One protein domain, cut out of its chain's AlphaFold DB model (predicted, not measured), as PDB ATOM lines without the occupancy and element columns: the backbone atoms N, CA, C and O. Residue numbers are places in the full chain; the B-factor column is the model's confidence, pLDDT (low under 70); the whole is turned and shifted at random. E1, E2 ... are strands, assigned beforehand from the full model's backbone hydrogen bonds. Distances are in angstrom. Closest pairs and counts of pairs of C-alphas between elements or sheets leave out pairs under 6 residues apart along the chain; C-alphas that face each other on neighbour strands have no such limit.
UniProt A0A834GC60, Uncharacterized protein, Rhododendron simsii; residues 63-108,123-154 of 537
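This is residues 63 to 108 and 123 to 154 of the 537 residues of an uncharacterized protein of Rhododendron simsii (UniProt A0A834GC60). Two small antiparallel sheets meet as an open V: one arm is a curled sheet of E1, E2, E3 and E4, the other a sheet of E5, E6 and E7. The second sheet comes up to the first with Val 130, Leu 136 and Val 151, while the hairpin tips at Glu 84 and Gly 143 lie far apart, 42.7 A between their C-alphas. The 78 printed residues have no named helix and seven strands, E1 to E7 in order, in two meanders, each strand the antiparallel neighbour of the one before; the class is all strand. The whole is only just loose, close to compact, with a radius of gyration of the C-alphas of 14.1 A and spans of 39 by 35 by 24 A.

E1, residues 63 to 67, begins at C-alpha 63 (18.684, 10.408, 3.975). E2, residues 70 to 81, is 27.4 A long and bends by 60 degrees at residue 75. E3 has residues 87 to 92, 16.1 A, and E4 residues 95 to 101, 17.1 A. E5 has residues 126 to 130, E6 residues 136 to 141, and E7 residues 145 to 151, ending at C-alpha 151 (24.594, 12.647, 17.734).

The strongly twisted sheet E1, E2, E3, E4 has N 64 and O 76 at 2.8 A, N 79 and O 89 at 3.1 A, and N 90 and O 98 at 2.8 A. In the other sheet, N 129 and O 137 are 2.8 A apart, and N 138 and O 149 are 2.8 A apart. Between the sheets, the closest C-alphas of E1 and E5 are Ser 64 and Val 130, 5.1 A. Those of E4 and E7 are Trp 98 and Val 151, 7.5 A. E3 and E5 are apart.

Residues 109 to 122 are not printed, and C-alphas 108 and 123 are 20.1 A apart across this cut. The links printed whole are tight. Mean pLDDT of the printed part is 80.9; residues 84, 101 to 108 and 123 to 126 are under 70.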
ATOM      1  N   THR A  63      20.096  10.367   3.580       96.56
ATOM      2  CA  THR A  63      18.684  10.408   3.975       96.56
ATOM      3  C   THR A  63      18.345   9.163   4.770       96.56
ATOM      4  O   THR A  63      18.677   8.058   4.345       96.56
ATOM      5  N   SER A  64      17.707   9.328   5.928       97.19
ATOM      6  CA  SER A  64      17.328   8.205   6.777       97.19
ATOM      7  C   SER A  64      16.357   7.278   6.058       97.19
ATOM      8  O   SER A  64      15.625   7.679   5.150       97.19
ATOM      9  N   TRP A  65      16.303   6.035   6.518       97.44
ATOM     10  CA  TRP A  65      15.159   5.183   6.225       97.44
ATOM     11  C   TRP A  65      13.917   5.704   6.944       97.44
ATOM     12  O   TRP A  65      14.012   6.450   7.927       97.44
ATOM     13  N   LYS A  66      12.748   5.311   6.445       96.38
ATOM     14  CA  LYS A  66      11.465   5.640   7.058       96.38
ATOM     15  C   LYS A  66      11.244   4.867   8.353       96.38
ATOM     16  O   LYS A  66      10.709   5.415   9.313       96.38
ATOM     17  N   SER A  67      11.668   3.607   8.392       95.50
ATOM     18  CA  SER A  67      11.736   2.801   9.612       95.50
ATOM     19  C   SER A  67      12.803   1.714   9.473       95.50
ATOM     20  O   SER A  67      13.396   1.563   8.408       95.50
ATOM     21  N   ARG A  68      13.041   0.925  10.528       91.81
ATOM     22  CA  ARG A  68      14.029  -0.173  10.494       91.81
ATOM     23  C   ARG A  68      13.756  -1.214   9.412       91.81
ATOM     24  O   ARG A  68      14.706  -1.762   8.865       91.81
ATOM     25  N   ASP A  69      12.483  -1.446   9.108       95.50
ATOM     26  CA  ASP A  69      12.036  -2.471   8.161       95.50
ATOM     27  C   ASP A  69      11.568  -1.870   6.820       95.50
ATOM     28  O   ASP A  69      11.198  -2.602   5.905       95.50
ATOM     29  N   ASP A  70      11.587  -0.537   6.687       96.44
ATOM     30  CA  ASP A  70      11.152   0.189   5.491       96.44
ATOM     31  C   ASP A  70      12.279   1.115   4.996       96.44
ATOM     32  O   ASP A  70      12.432   2.226   5.522       96.44
ATOM     33  N   PRO A  71      13.060   0.688   3.979       95.88
ATOM     34  CA  PRO A  71      14.183   1.452   3.445       95.88
ATOM     35  C   PRO A  71      13.760   2.613   2.534       95.88
ATOM     36  O   PRO A  71      14.620   3.251   1.923       95.88
ATOM     37  N   SER A  72      12.457   2.892   2.404       96.69
ATOM     38  CA  SER A  72      11.989   4.093   1.716       96.69
ATOM     39  C   SER A  72      12.454   5.370   2.429       96.69
ATOM     40  O   SER A  72      12.919   5.353   3.571       96.69
ATOM     41  N   THR A  73      12.358   6.498   1.727       96.19
ATOM     42  CA  THR A  73      12.830   7.806   2.191       96.19
ATOM     43  C   THR A  73      12.159   8.224   3.504       96.19
ATOM     44  O   THR A  73      10.939   8.375   3.568       96.19
ATOM     45  N   GLY A  74      12.968   8.425   4.545       95.94
ATOM     46  CA  GLY A  74      12.539   8.932   5.845       95.94
ATOM     47  C   GLY A  74      12.531  10.459   5.948       95.94
ATOM     48  O   GLY A  74      12.698  11.177   4.964       95.94
ATOM     49  N   GLU A  75      12.325  10.964   7.168       96.25
ATOM     50  CA  GLU A  75      12.173  12.404   7.440       96.25
ATOM     51  C   GLU A  75      13.493  13.146   7.700       96.25
ATOM     52  O   GLU A  75      13.500  14.382   7.725       96.25
ATOM     53  N   TYR A  76      14.591  12.423   7.938       96.81
ATOM     54  CA  TYR A  76      15.861  13.021   8.340       96.81
ATOM     55  C   TYR A  76      16.874  13.016   7.204       96.81
ATOM     56  O   TYR A  76      17.044  12.009   6.518       96.81
ATOM     57  N   SER A  77      17.605  14.118   7.045       95.75
ATOM     58  CA  SER A  77      18.697  14.215   6.076       95.75
ATOM     59  C   SER A  77      19.945  14.837   6.686       95.75
ATOM     60  O   SER A  77      19.870  15.692   7.566       95.75
ATOM     61  N   PHE A  78      21.116  14.410   6.226       92.12
ATOM     62  CA  PHE A  78      22.402  14.959   6.636       92.12
ATOM     63  C   PHE A  78      23.149  15.482   5.414       92.12
ATOM     64  O   PHE A  78      23.609  14.708   4.571       92.12
ATOM     65  N   GLN A  79      23.248  16.806   5.318       89.06
ATOM     66  CA  GLN A  79      23.659  17.500   4.098       89.06
ATOM     67  C   GLN A  79      24.568  18.698   4.383       89.06
ATOM     68  O   GLN A  79      24.601  19.231   5.498       89.06
ATOM     69  N   LEU A  80      25.326  19.104   3.363       85.00
ATOM     70  CA  LEU A  80      26.217  20.260   3.406       85.00
ATOM     71  C   LEU A  80      25.427  21.540   3.113       85.00
ATOM     72  O   LEU A  80      24.876  21.685   2.029       85.00
ATOM     73  N   GLU A  81      25.424  22.497   4.034       83.00
ATOM     74  CA  GLU A  81      24.905  23.843   3.790       83.00
ATOM     75  C   GLU A  81      26.040  24.738   3.271       83.00
ATOM     76  O   GLU A  81      27.066  24.924   3.933       83.00
ATOM     77  N   GLN A  82      25.865  25.283   2.066       72.38
ATOM     78  CA  GLN A  82      26.849  26.146   1.417       72.38
ATOM     79  C   GLN A  82      26.577  27.611   1.730       72.38
ATOM     80  O   GLN A  82      25.764  28.266   1.084       72.38
ATOM     81  N   LYS A  83      27.263  28.131   2.743       72.25
ATOM     82  CA  LYS A  83      27.302  29.568   3.047       72.25
ATOM     83  C   LYS A  83      28.747  30.061   2.989       72.25
ATOM     84  O   LYS A  83      29.608  29.342   2.485       72.25
ATOM     85  N   GLU A  84      29.030  31.266   3.495       65.56
ATOM     86  CA  GLU A  84      30.407  31.801   3.568       65.56
ATOM     87  C   GLU A  84      31.381  30.805   4.215       65.56
ATOM     88  O   GLU A  84      32.529  30.676   3.796       65.56
ATOM     89  N   PHE A  85      30.883  30.037   5.186       73.88
ATOM     90  CA  PHE A  85      31.577  28.898   5.757       73.88
ATOM     91  C   PHE A  85      30.675  27.659   5.661       73.88
ATOM     92  O   PHE A  85      29.594  27.673   6.259       73.88
ATOM     93  N   PRO A  86      31.074  26.617   4.902       78.00
ATOM     94  CA  PRO A  86      30.297  25.392   4.785       78.00
ATOM     95  C   PRO A  86      30.064  24.743   6.148       78.00
ATOM     96  O   PRO A  86      30.858  24.911   7.074       78.00
ATOM     97  N   GLN A  87      28.963  24.018   6.295       80.69
ATOM     98  CA  GLN A  87      28.658  23.282   7.518       80.69
ATOM     99  C   GLN A  87      27.820  22.058   7.191       80.69
ATOM    100  O   GLN A  87      26.956  22.125   6.321       80.69
ATOM    101  N   PHE A  88      28.005  20.963   7.922       84.81
ATOM    102  CA  PHE A  88      27.075  19.846   7.830       84.81
ATOM    103  C   PHE A  88      25.962  19.995   8.855       84.81
ATOM    104  O   PHE A  88      26.209  20.274  10.033       84.81
ATOM    105  N   ILE A  89      24.731  19.785   8.407       88.38
ATOM    106  CA  ILE A  89      23.541  19.921   9.234       88.38
ATOM    107  C   ILE A  89      22.710  18.652   9.092       88.38
ATOM    108  O   ILE A  89      22.499  18.144   7.991       88.38
ATOM    109  N   LEU A  90      22.254  18.152  10.235       91.88
ATOM    110  CA  LEU A  90      21.222  17.135  10.329       91.88
ATOM    111  C   LEU A  90      19.871  17.840  10.400       91.88
ATOM    112  O   LEU A  90      19.635  18.648  11.307       91.88
ATOM    113  N   PHE A  91      19.001  17.533   9.455       94.75
ATOM    114  CA  PHE A  91      17.666  18.084   9.336       94.75
ATOM    115  C   PHE A  91      16.606  17.045   9.680       94.75
ATOM    116  O   PHE A  91      16.812  15.851   9.485       94.75
ATOM    117  N   LYS A  92      15.456  17.533  10.144       95.75
ATOM    118  CA  LYS A  92      14.170  16.838  10.137       95.75
ATOM    119  C   LYS A  92      13.212  17.659   9.280       95.75
ATOM    120  O   LYS A  92      12.785  18.738   9.707       95.75
ATOM    121  N   GLY A  93      12.928  17.212   8.061       93.00
ATOM    122  CA  GLY A  93      12.294  18.061   7.049       93.00
ATOM    123  C   GLY A  93      13.094  19.357   6.849       93.00
ATOM    124  O   GLY A  93      14.265  19.320   6.492       93.00
ATOM    125  N   SER A  94      12.491  20.514   7.133       91.56
ATOM    126  CA  SER A  94      13.161  21.825   7.067       91.56
ATOM    127  C   SER A  94      13.821  22.278   8.380       91.56
ATOM    128  O   SER A  94      14.472  23.325   8.415       91.56
ATOM    129  N   SER A  95      13.642  21.535   9.477       93.94
ATOM    130  CA  SER A  95      14.113  21.928  10.811       93.94
ATOM    131  C   SER A  95      15.529  21.427  11.075       93.94
ATOM    132  O   SER A  95      15.824  20.257  10.856       93.94
ATOM    133  N   ARG A  96      16.407  22.292  11.596       92.94
ATOM    134  CA  ARG A  96      17.779  21.922  11.982       92.94
ATOM    135  C   ARG A  96      17.766  21.203  13.332       92.94
ATOM    136  O   ARG A  96      17.301  21.767  14.317       92.94
ATOM    137  N   VAL A  97      18.301  19.987  13.382       92.06
ATOM    138  CA  VAL A  97      18.374  19.148  14.594       92.06
ATOM    139  C   VAL A  97      19.762  19.217  15.217       92.06
ATOM    140  O   VAL A  97      19.916  19.393  16.428       92.06
ATOM    141  N   TRP A  98      20.792  19.101  14.382       88.00
ATOM    142  CA  TRP A  98      22.181  19.097  14.818       88.00
ATOM    143  C   TRP A  98      23.091  19.704  13.759       88.00
ATOM    144  O   TRP A  98      22.780  19.688  12.572       88.00
ATOM    145  N   ARG A  99      24.243  20.221  14.185       86.12
ATOM    146  CA  ARG A  99      25.227  20.831  13.289       86.12
ATOM    147  C   ARG A  99      26.634  20.374  13.622       86.12
ATOM    148  O   ARG A  99      27.032  20.416  14.787       86.12
ATOM    149  N   ILE A 100      27.398  20.046  12.589       76.81
ATOM    150  CA  ILE A 100      28.831  19.782  12.656       76.81
ATOM    151  C   ILE A 100      29.550  20.887  11.863       76.81
ATOM    152  O   ILE A 100      29.365  20.988  10.648       76.81
ATOM    153  N   PRO A 101      30.354  21.744  12.517       65.94
ATOM    154  CA  PRO A 101      31.193  22.694  11.793       65.94
ATOM    155  C   PRO A 101      32.302  21.931  11.045       65.94
ATOM    156  O   PRO A 101      32.987  21.111  11.648       65.94
ATOM    157  N   THR A 102      32.516  22.196   9.750       56.22
ATOM    158  CA  THR A 102      33.458  21.460   8.867       56.22
ATOM    159  C   THR A 102      34.954  21.765   9.076       56.22
ATOM    160  O   THR A 102      35.767  21.415   8.232       56.22
ATOM    161  N   TRP A 103      35.334  22.324  10.229       56.50
ATOM    162  CA  TRP A 103      36.698  22.681  10.669       56.50
ATOM    163  C   TRP A 103      37.399  23.891  10.032       56.50
ATOM    164  O   TRP A 103      37.247  24.237   8.865       56.50
ATOM    165  N   LEU A 104      38.255  24.462  10.889       42.12
ATOM    166  CA  LEU A 104      39.288  25.486  10.714       42.12
ATOM    167  C   LEU A 104      40.706  24.879  10.806       42.12
ATOM    168  O   LEU A 104      41.634  25.503  11.309       42.12
ATOM    169  N   LYS A 105      40.899  23.635  10.362       38.50
ATOM    170  CA  LYS A 105      42.243  23.055  10.241       38.50
ATOM    171  C   LYS A 105      42.452  22.530   8.827       38.50
ATOM    172  O   LYS A 105      41.979  21.439   8.515       38.50
ATOM    173  N   PRO A 106      43.155  23.270   7.958       32.62
ATOM    174  CA  PRO A 106      43.632  22.729   6.703       32.62
ATOM    175  C   PRO A 106      44.920  21.943   6.982       32.62
ATOM    176  O   PRO A 106      46.011  22.460   6.771       32.62
ATOM    177  N   GLN A 107      44.833  20.691   7.446       36.28
ATOM    178  CA  GLN A 107      46.027  19.839   7.494       36.28
ATOM    179  C   GLN A 107      46.133  18.950   6.262       36.28
ATOM    180  O   GLN A 107      45.402  17.985   6.078       36.28
ATOM    181  N   ARG A 108      47.143  19.275   5.452       30.47
ATOM    182  CA  ARG A 108      47.644  18.537   4.287       30.47
ATOM    183  C   ARG A 108      48.192  17.129   4.597       30.47
ATOM    184  O   ARG A 108      48.762  16.519   3.700       30.47
ATOM    185  N   THR A 123      42.753   1.604  10.954       37.34
ATOM    186  CA  THR A 123      42.677   0.159  10.705       37.34
ATOM    187  C   THR A 123      41.257  -0.395  10.814       37.34
ATOM    188  O   THR A 123      41.051  -1.562  10.493       37.34
ATOM    189  N   VAL A 124      40.269   0.410  11.227       47.62
ATOM    190  CA  VAL A 124      38.887  -0.052  11.424       47.62
ATOM    191  C   VAL A 124      37.949   0.604  10.409       47.62
ATOM    192  O   VAL A 124      37.940   1.824  10.259       47.62
ATOM    193  N   VAL A 125      37.169  -0.211   9.691       52.56
ATOM    194  CA  VAL A 125      36.127   0.253   8.760       52.56
ATOM    195  C   VAL A 125      35.015   0.915   9.572       52.56
ATOM    196  O   VAL A 125      34.325   0.237  10.333       52.56
ATOM    197  N   ASN A 126      34.840   2.229   9.411       66.19
ATOM    198  CA  ASN A 126      33.748   2.969  10.040       66.19
ATOM    199  C   ASN A 126      32.749   3.415   8.987       66.19
ATOM    200  O   ASN A 126      33.128   4.004   7.975       66.19
ATOM    201  N   ASN A 127      31.477   3.172   9.275       80.38
ATOM    202  CA  ASN A 127      30.365   3.664   8.483       80.38
ATOM    203  C   ASN A 127      29.679   4.782   9.262       80.38
ATOM    204  O   ASN A 127      29.434   4.654  10.464       80.38
ATOM    205  N   LEU A 128      29.356   5.869   8.570       83.69
ATOM    206  CA  LEU A 128      28.522   6.933   9.115       83.69
ATOM    207  C   LEU A 128      27.107   6.744   8.575       83.69
ATOM    208  O   LEU A 128      26.935   6.662   7.365       83.69
ATOM    209  N   LEU A 129      26.103   6.674   9.441       88.94
ATOM    210  CA  LEU A 129      24.715   6.464   9.037       88.94
ATOM    211  C   LEU A 129      23.766   7.436   9.730       88.94
ATOM    212  O   LEU A 129      23.993   7.819  10.874       88.94
ATOM    213  N   VAL A 130      22.693   7.809   9.042       92.69
ATOM    214  CA  VAL A 130      21.547   8.505   9.634       92.69
ATOM    215  C   VAL A 130      20.455   7.475   9.885       92.69
ATOM    216  O   VAL A 130      19.975   6.837   8.945       92.69
ATOM    217  N   ASP A 131      20.080   7.284  11.145       92.69
ATOM    218  CA  ASP A 131      19.026   6.338  11.505       92.69
ATOM    219  C   ASP A 131      17.619   6.944  11.391       92.69
ATOM    220  O   ASP A 131      17.433   8.155  11.239       92.69
ATOM    221  N   GLU A 132      16.610   6.080  11.457       93.75
ATOM    222  CA  GLU A 132      15.189   6.431  11.376       93.75
ATOM    223  C   GLU A 132      14.711   7.335  12.526       93.75
ATOM    224  O   GLU A 132      13.670   7.984  12.425       93.75
ATOM    225  N   LEU A 133      15.470   7.391  13.625       92.44
ATOM    226  CA  LEU A 133      15.165   8.196  14.807       92.44
ATOM    227  C   LEU A 133      15.772   9.603  14.730       92.44
ATOM    228  O   LEU A 133      15.515  10.421  15.615       92.44
ATOM    229  N   GLY A 134      16.548   9.902  13.686       90.12
ATOM    230  CA  GLY A 134      17.189  11.199  13.508       90.12
ATOM    231  C   GLY A 134      18.498  11.336  14.268       90.12
ATOM    232  O   GLY A 134      18.821  12.424  14.745       90.12
ATOM    233  N   SER A 135      19.245  10.242  14.393       90.94
ATOM    234  CA  SER A 135      20.590  10.228  14.956       90.94
ATOM    235  C   SER A 135      21.620   9.936  13.871       90.94
ATOM    236  O   SER A 135      21.491   8.983  13.101       90.94
ATOM    237  N   LEU A 136      22.684  10.731  13.838       87.25
ATOM    238  CA  LEU A 136      23.875  10.441  13.051       87.25
ATOM    239  C   LEU A 136      24.788   9.535  13.881       87.25
ATOM    240  O   LEU A 136      25.290   9.946  14.929       87.25
ATOM    241  N   LYS A 137      25.001   8.308  13.417       86.94
ATOM    242  CA  LYS A 137      25.769   7.270  14.105       86.94
ATOM    243  C   LYS A 137      27.024   6.920  13.334       86.94
ATOM    244  O   LYS A 137      26.995   6.733  12.122       86.94
ATOM    245  N   MET A 138      28.120   6.780  14.061       82.19
ATOM    246  CA  MET A 138      29.336   6.160  13.568       82.19
ATOM    247  C   MET A 138      29.394   4.739  14.109       82.19
ATOM    248  O   MET A 138      29.458   4.533  15.324       82.19
ATOM    249  N   VAL A 139      29.349   3.765  13.209       83.12
ATOM    250  CA  VAL A 139      29.356   2.343  13.552       83.12
ATOM    251  C   VAL A 139      30.588   1.667  12.982       83.12
ATOM    252  O   VAL A 139      31.074   2.014  11.907       83.12
ATOM    253  N   THR A 140      31.081   0.682  13.717       82.19
ATOM    254  CA  THR A 140      32.305  -0.036  13.397       82.19
ATOM    255  C   THR A 140      32.099  -1.533  13.585       82.19
ATOM    256  O   THR A 140      31.311  -1.958  14.434       82.19
ATOM    257  N   TRP A 141      32.758  -2.354  12.771       78.62
ATOM    258  CA  TRP A 141      32.595  -3.806  12.836       78.62
ATOM    259  C   TRP A 141      33.642  -4.444  13.756       78.62
ATOM    260  O   TRP A 141      34.829  -4.458  13.441       78.62
ATOM    261  N   VAL A 142      33.195  -5.026  14.875       81.44
ATOM    262  CA  VAL A 142      34.045  -5.757  15.842       81.44
ATOM    263  C   VAL A 142      33.409  -7.115  16.156       81.44
ATOM    264  O   VAL A 142      32.940  -7.369  17.264       81.44
ATOM    265  N   GLY A 143      33.257  -7.961  15.131       82.88
ATOM    266  CA  GLY A 143      32.511  -9.232  15.210       82.88
ATOM    267  C   GLY A 143      30.981  -9.071  15.275       82.88
ATOM    268  O   GLY A 143      30.246 -10.035  15.089       82.88
ATOM    269  N   LYS A 144      30.514  -7.843  15.502       86.44
ATOM    270  CA  LYS A 144      29.152  -7.333  15.322       86.44
ATOM    271  C   LYS A 144      29.237  -5.837  15.009       86.44
ATOM    272  O   LYS A 144      30.265  -5.215  15.294       86.44
ATOM    273  N   TRP A 145      28.164  -5.247  14.486       84.25
ATOM    274  CA  TRP A 145      28.060  -3.791  14.389       84.25
ATOM    275  C   TRP A 145      28.039  -3.187  15.795       84.25
ATOM    276  O   TRP A 145      27.146  -3.473  16.592       84.25
ATOM    277  N   ALA A 146      29.053  -2.386  16.105       85.25
ATOM    278  CA  ALA A 146      29.191  -1.669  17.360       85.25
ATOM    279  C   ALA A 146      29.081  -0.165  17.100       85.25
ATOM    280  O   ALA A 146      29.759   0.376  16.227       85.25
ATOM    281  N   GLU A 147      28.224   0.512  17.859       83.44
ATOM    282  CA  GLU A 147      28.127   1.970  17.836       83.44
ATOM    283  C   GLU A 147      29.326   2.574  18.571       83.44
ATOM    284  O   GLU A 147      29.581   2.256  19.733       83.44
ATOM    285  N   PHE A 148      30.072   3.430  17.878       72.75
ATOM    286  CA  PHE A 148      31.216   4.145  18.437       72.75
ATOM    287  C   PHE A 148      30.822   5.538  18.933       72.75
ATOM    288  O   PHE A 148      31.296   5.993  19.973       72.75
ATOM    289  N   TYR A 149      29.942   6.210  18.188       71.50
ATOM    290  CA  TYR A 149      29.491   7.569  18.470       71.50
ATOM    291  C   TYR A 149      28.096   7.817  17.888       71.50
ATOM    292  O   TYR A 149      27.771   7.292  16.822       71.50
ATOM    293  N   SER A 150      27.296   8.653  18.552       79.81
ATOM    294  CA  SER A 150      25.974   9.072  18.081       79.81
ATOM    295  C   SER A 150      25.686  10.531  18.438       79.81
ATOM    296  O   SER A 150      25.977  10.972  19.554       79.81
ATOM    297  N   VAL A 151      25.111  11.290  17.497       79.81
ATOM    298  CA  VAL A 151      24.594  12.647  17.734       79.81
ATOM    299  C   VAL A 151      23.174  12.838  17.209       79.81
ATOM    300  O   VAL A 151      22.882  12.372  16.108       79.81
ATOM    301  N   PRO A 152      22.326  13.602  17.926       79.44
ATOM    302  CA  PRO A 152      22.590  14.235  19.226       79.44
ATOM    303  C   PRO A 152      22.624  13.218  20.386       79.44
ATOM    304  O   PRO A 152      21.727  12.400  20.524       79.44
ATOM    305  N   GLY A 153      23.649  13.290  21.244       75.69
ATOM    306  CA  GLY A 153      23.808  12.396  22.406       75.69
ATOM    307  C   GLY A 153      23.351  12.989  23.747       75.69
ATOM    308  O   GLY A 153      23.502  12.354  24.785       75.69
ATOM    309  N   ASP A 154      22.853  14.228  23.753       80.12
ATOM    310  CA  ASP A 154      22.352  14.919  24.944       80.12
ATOM    311  C   ASP A 154      21.326  16.010  24.574       80.12
ATOM    312  O   ASP A 154      20.999  16.215  23.406       80.12
TER     313      ASP A 154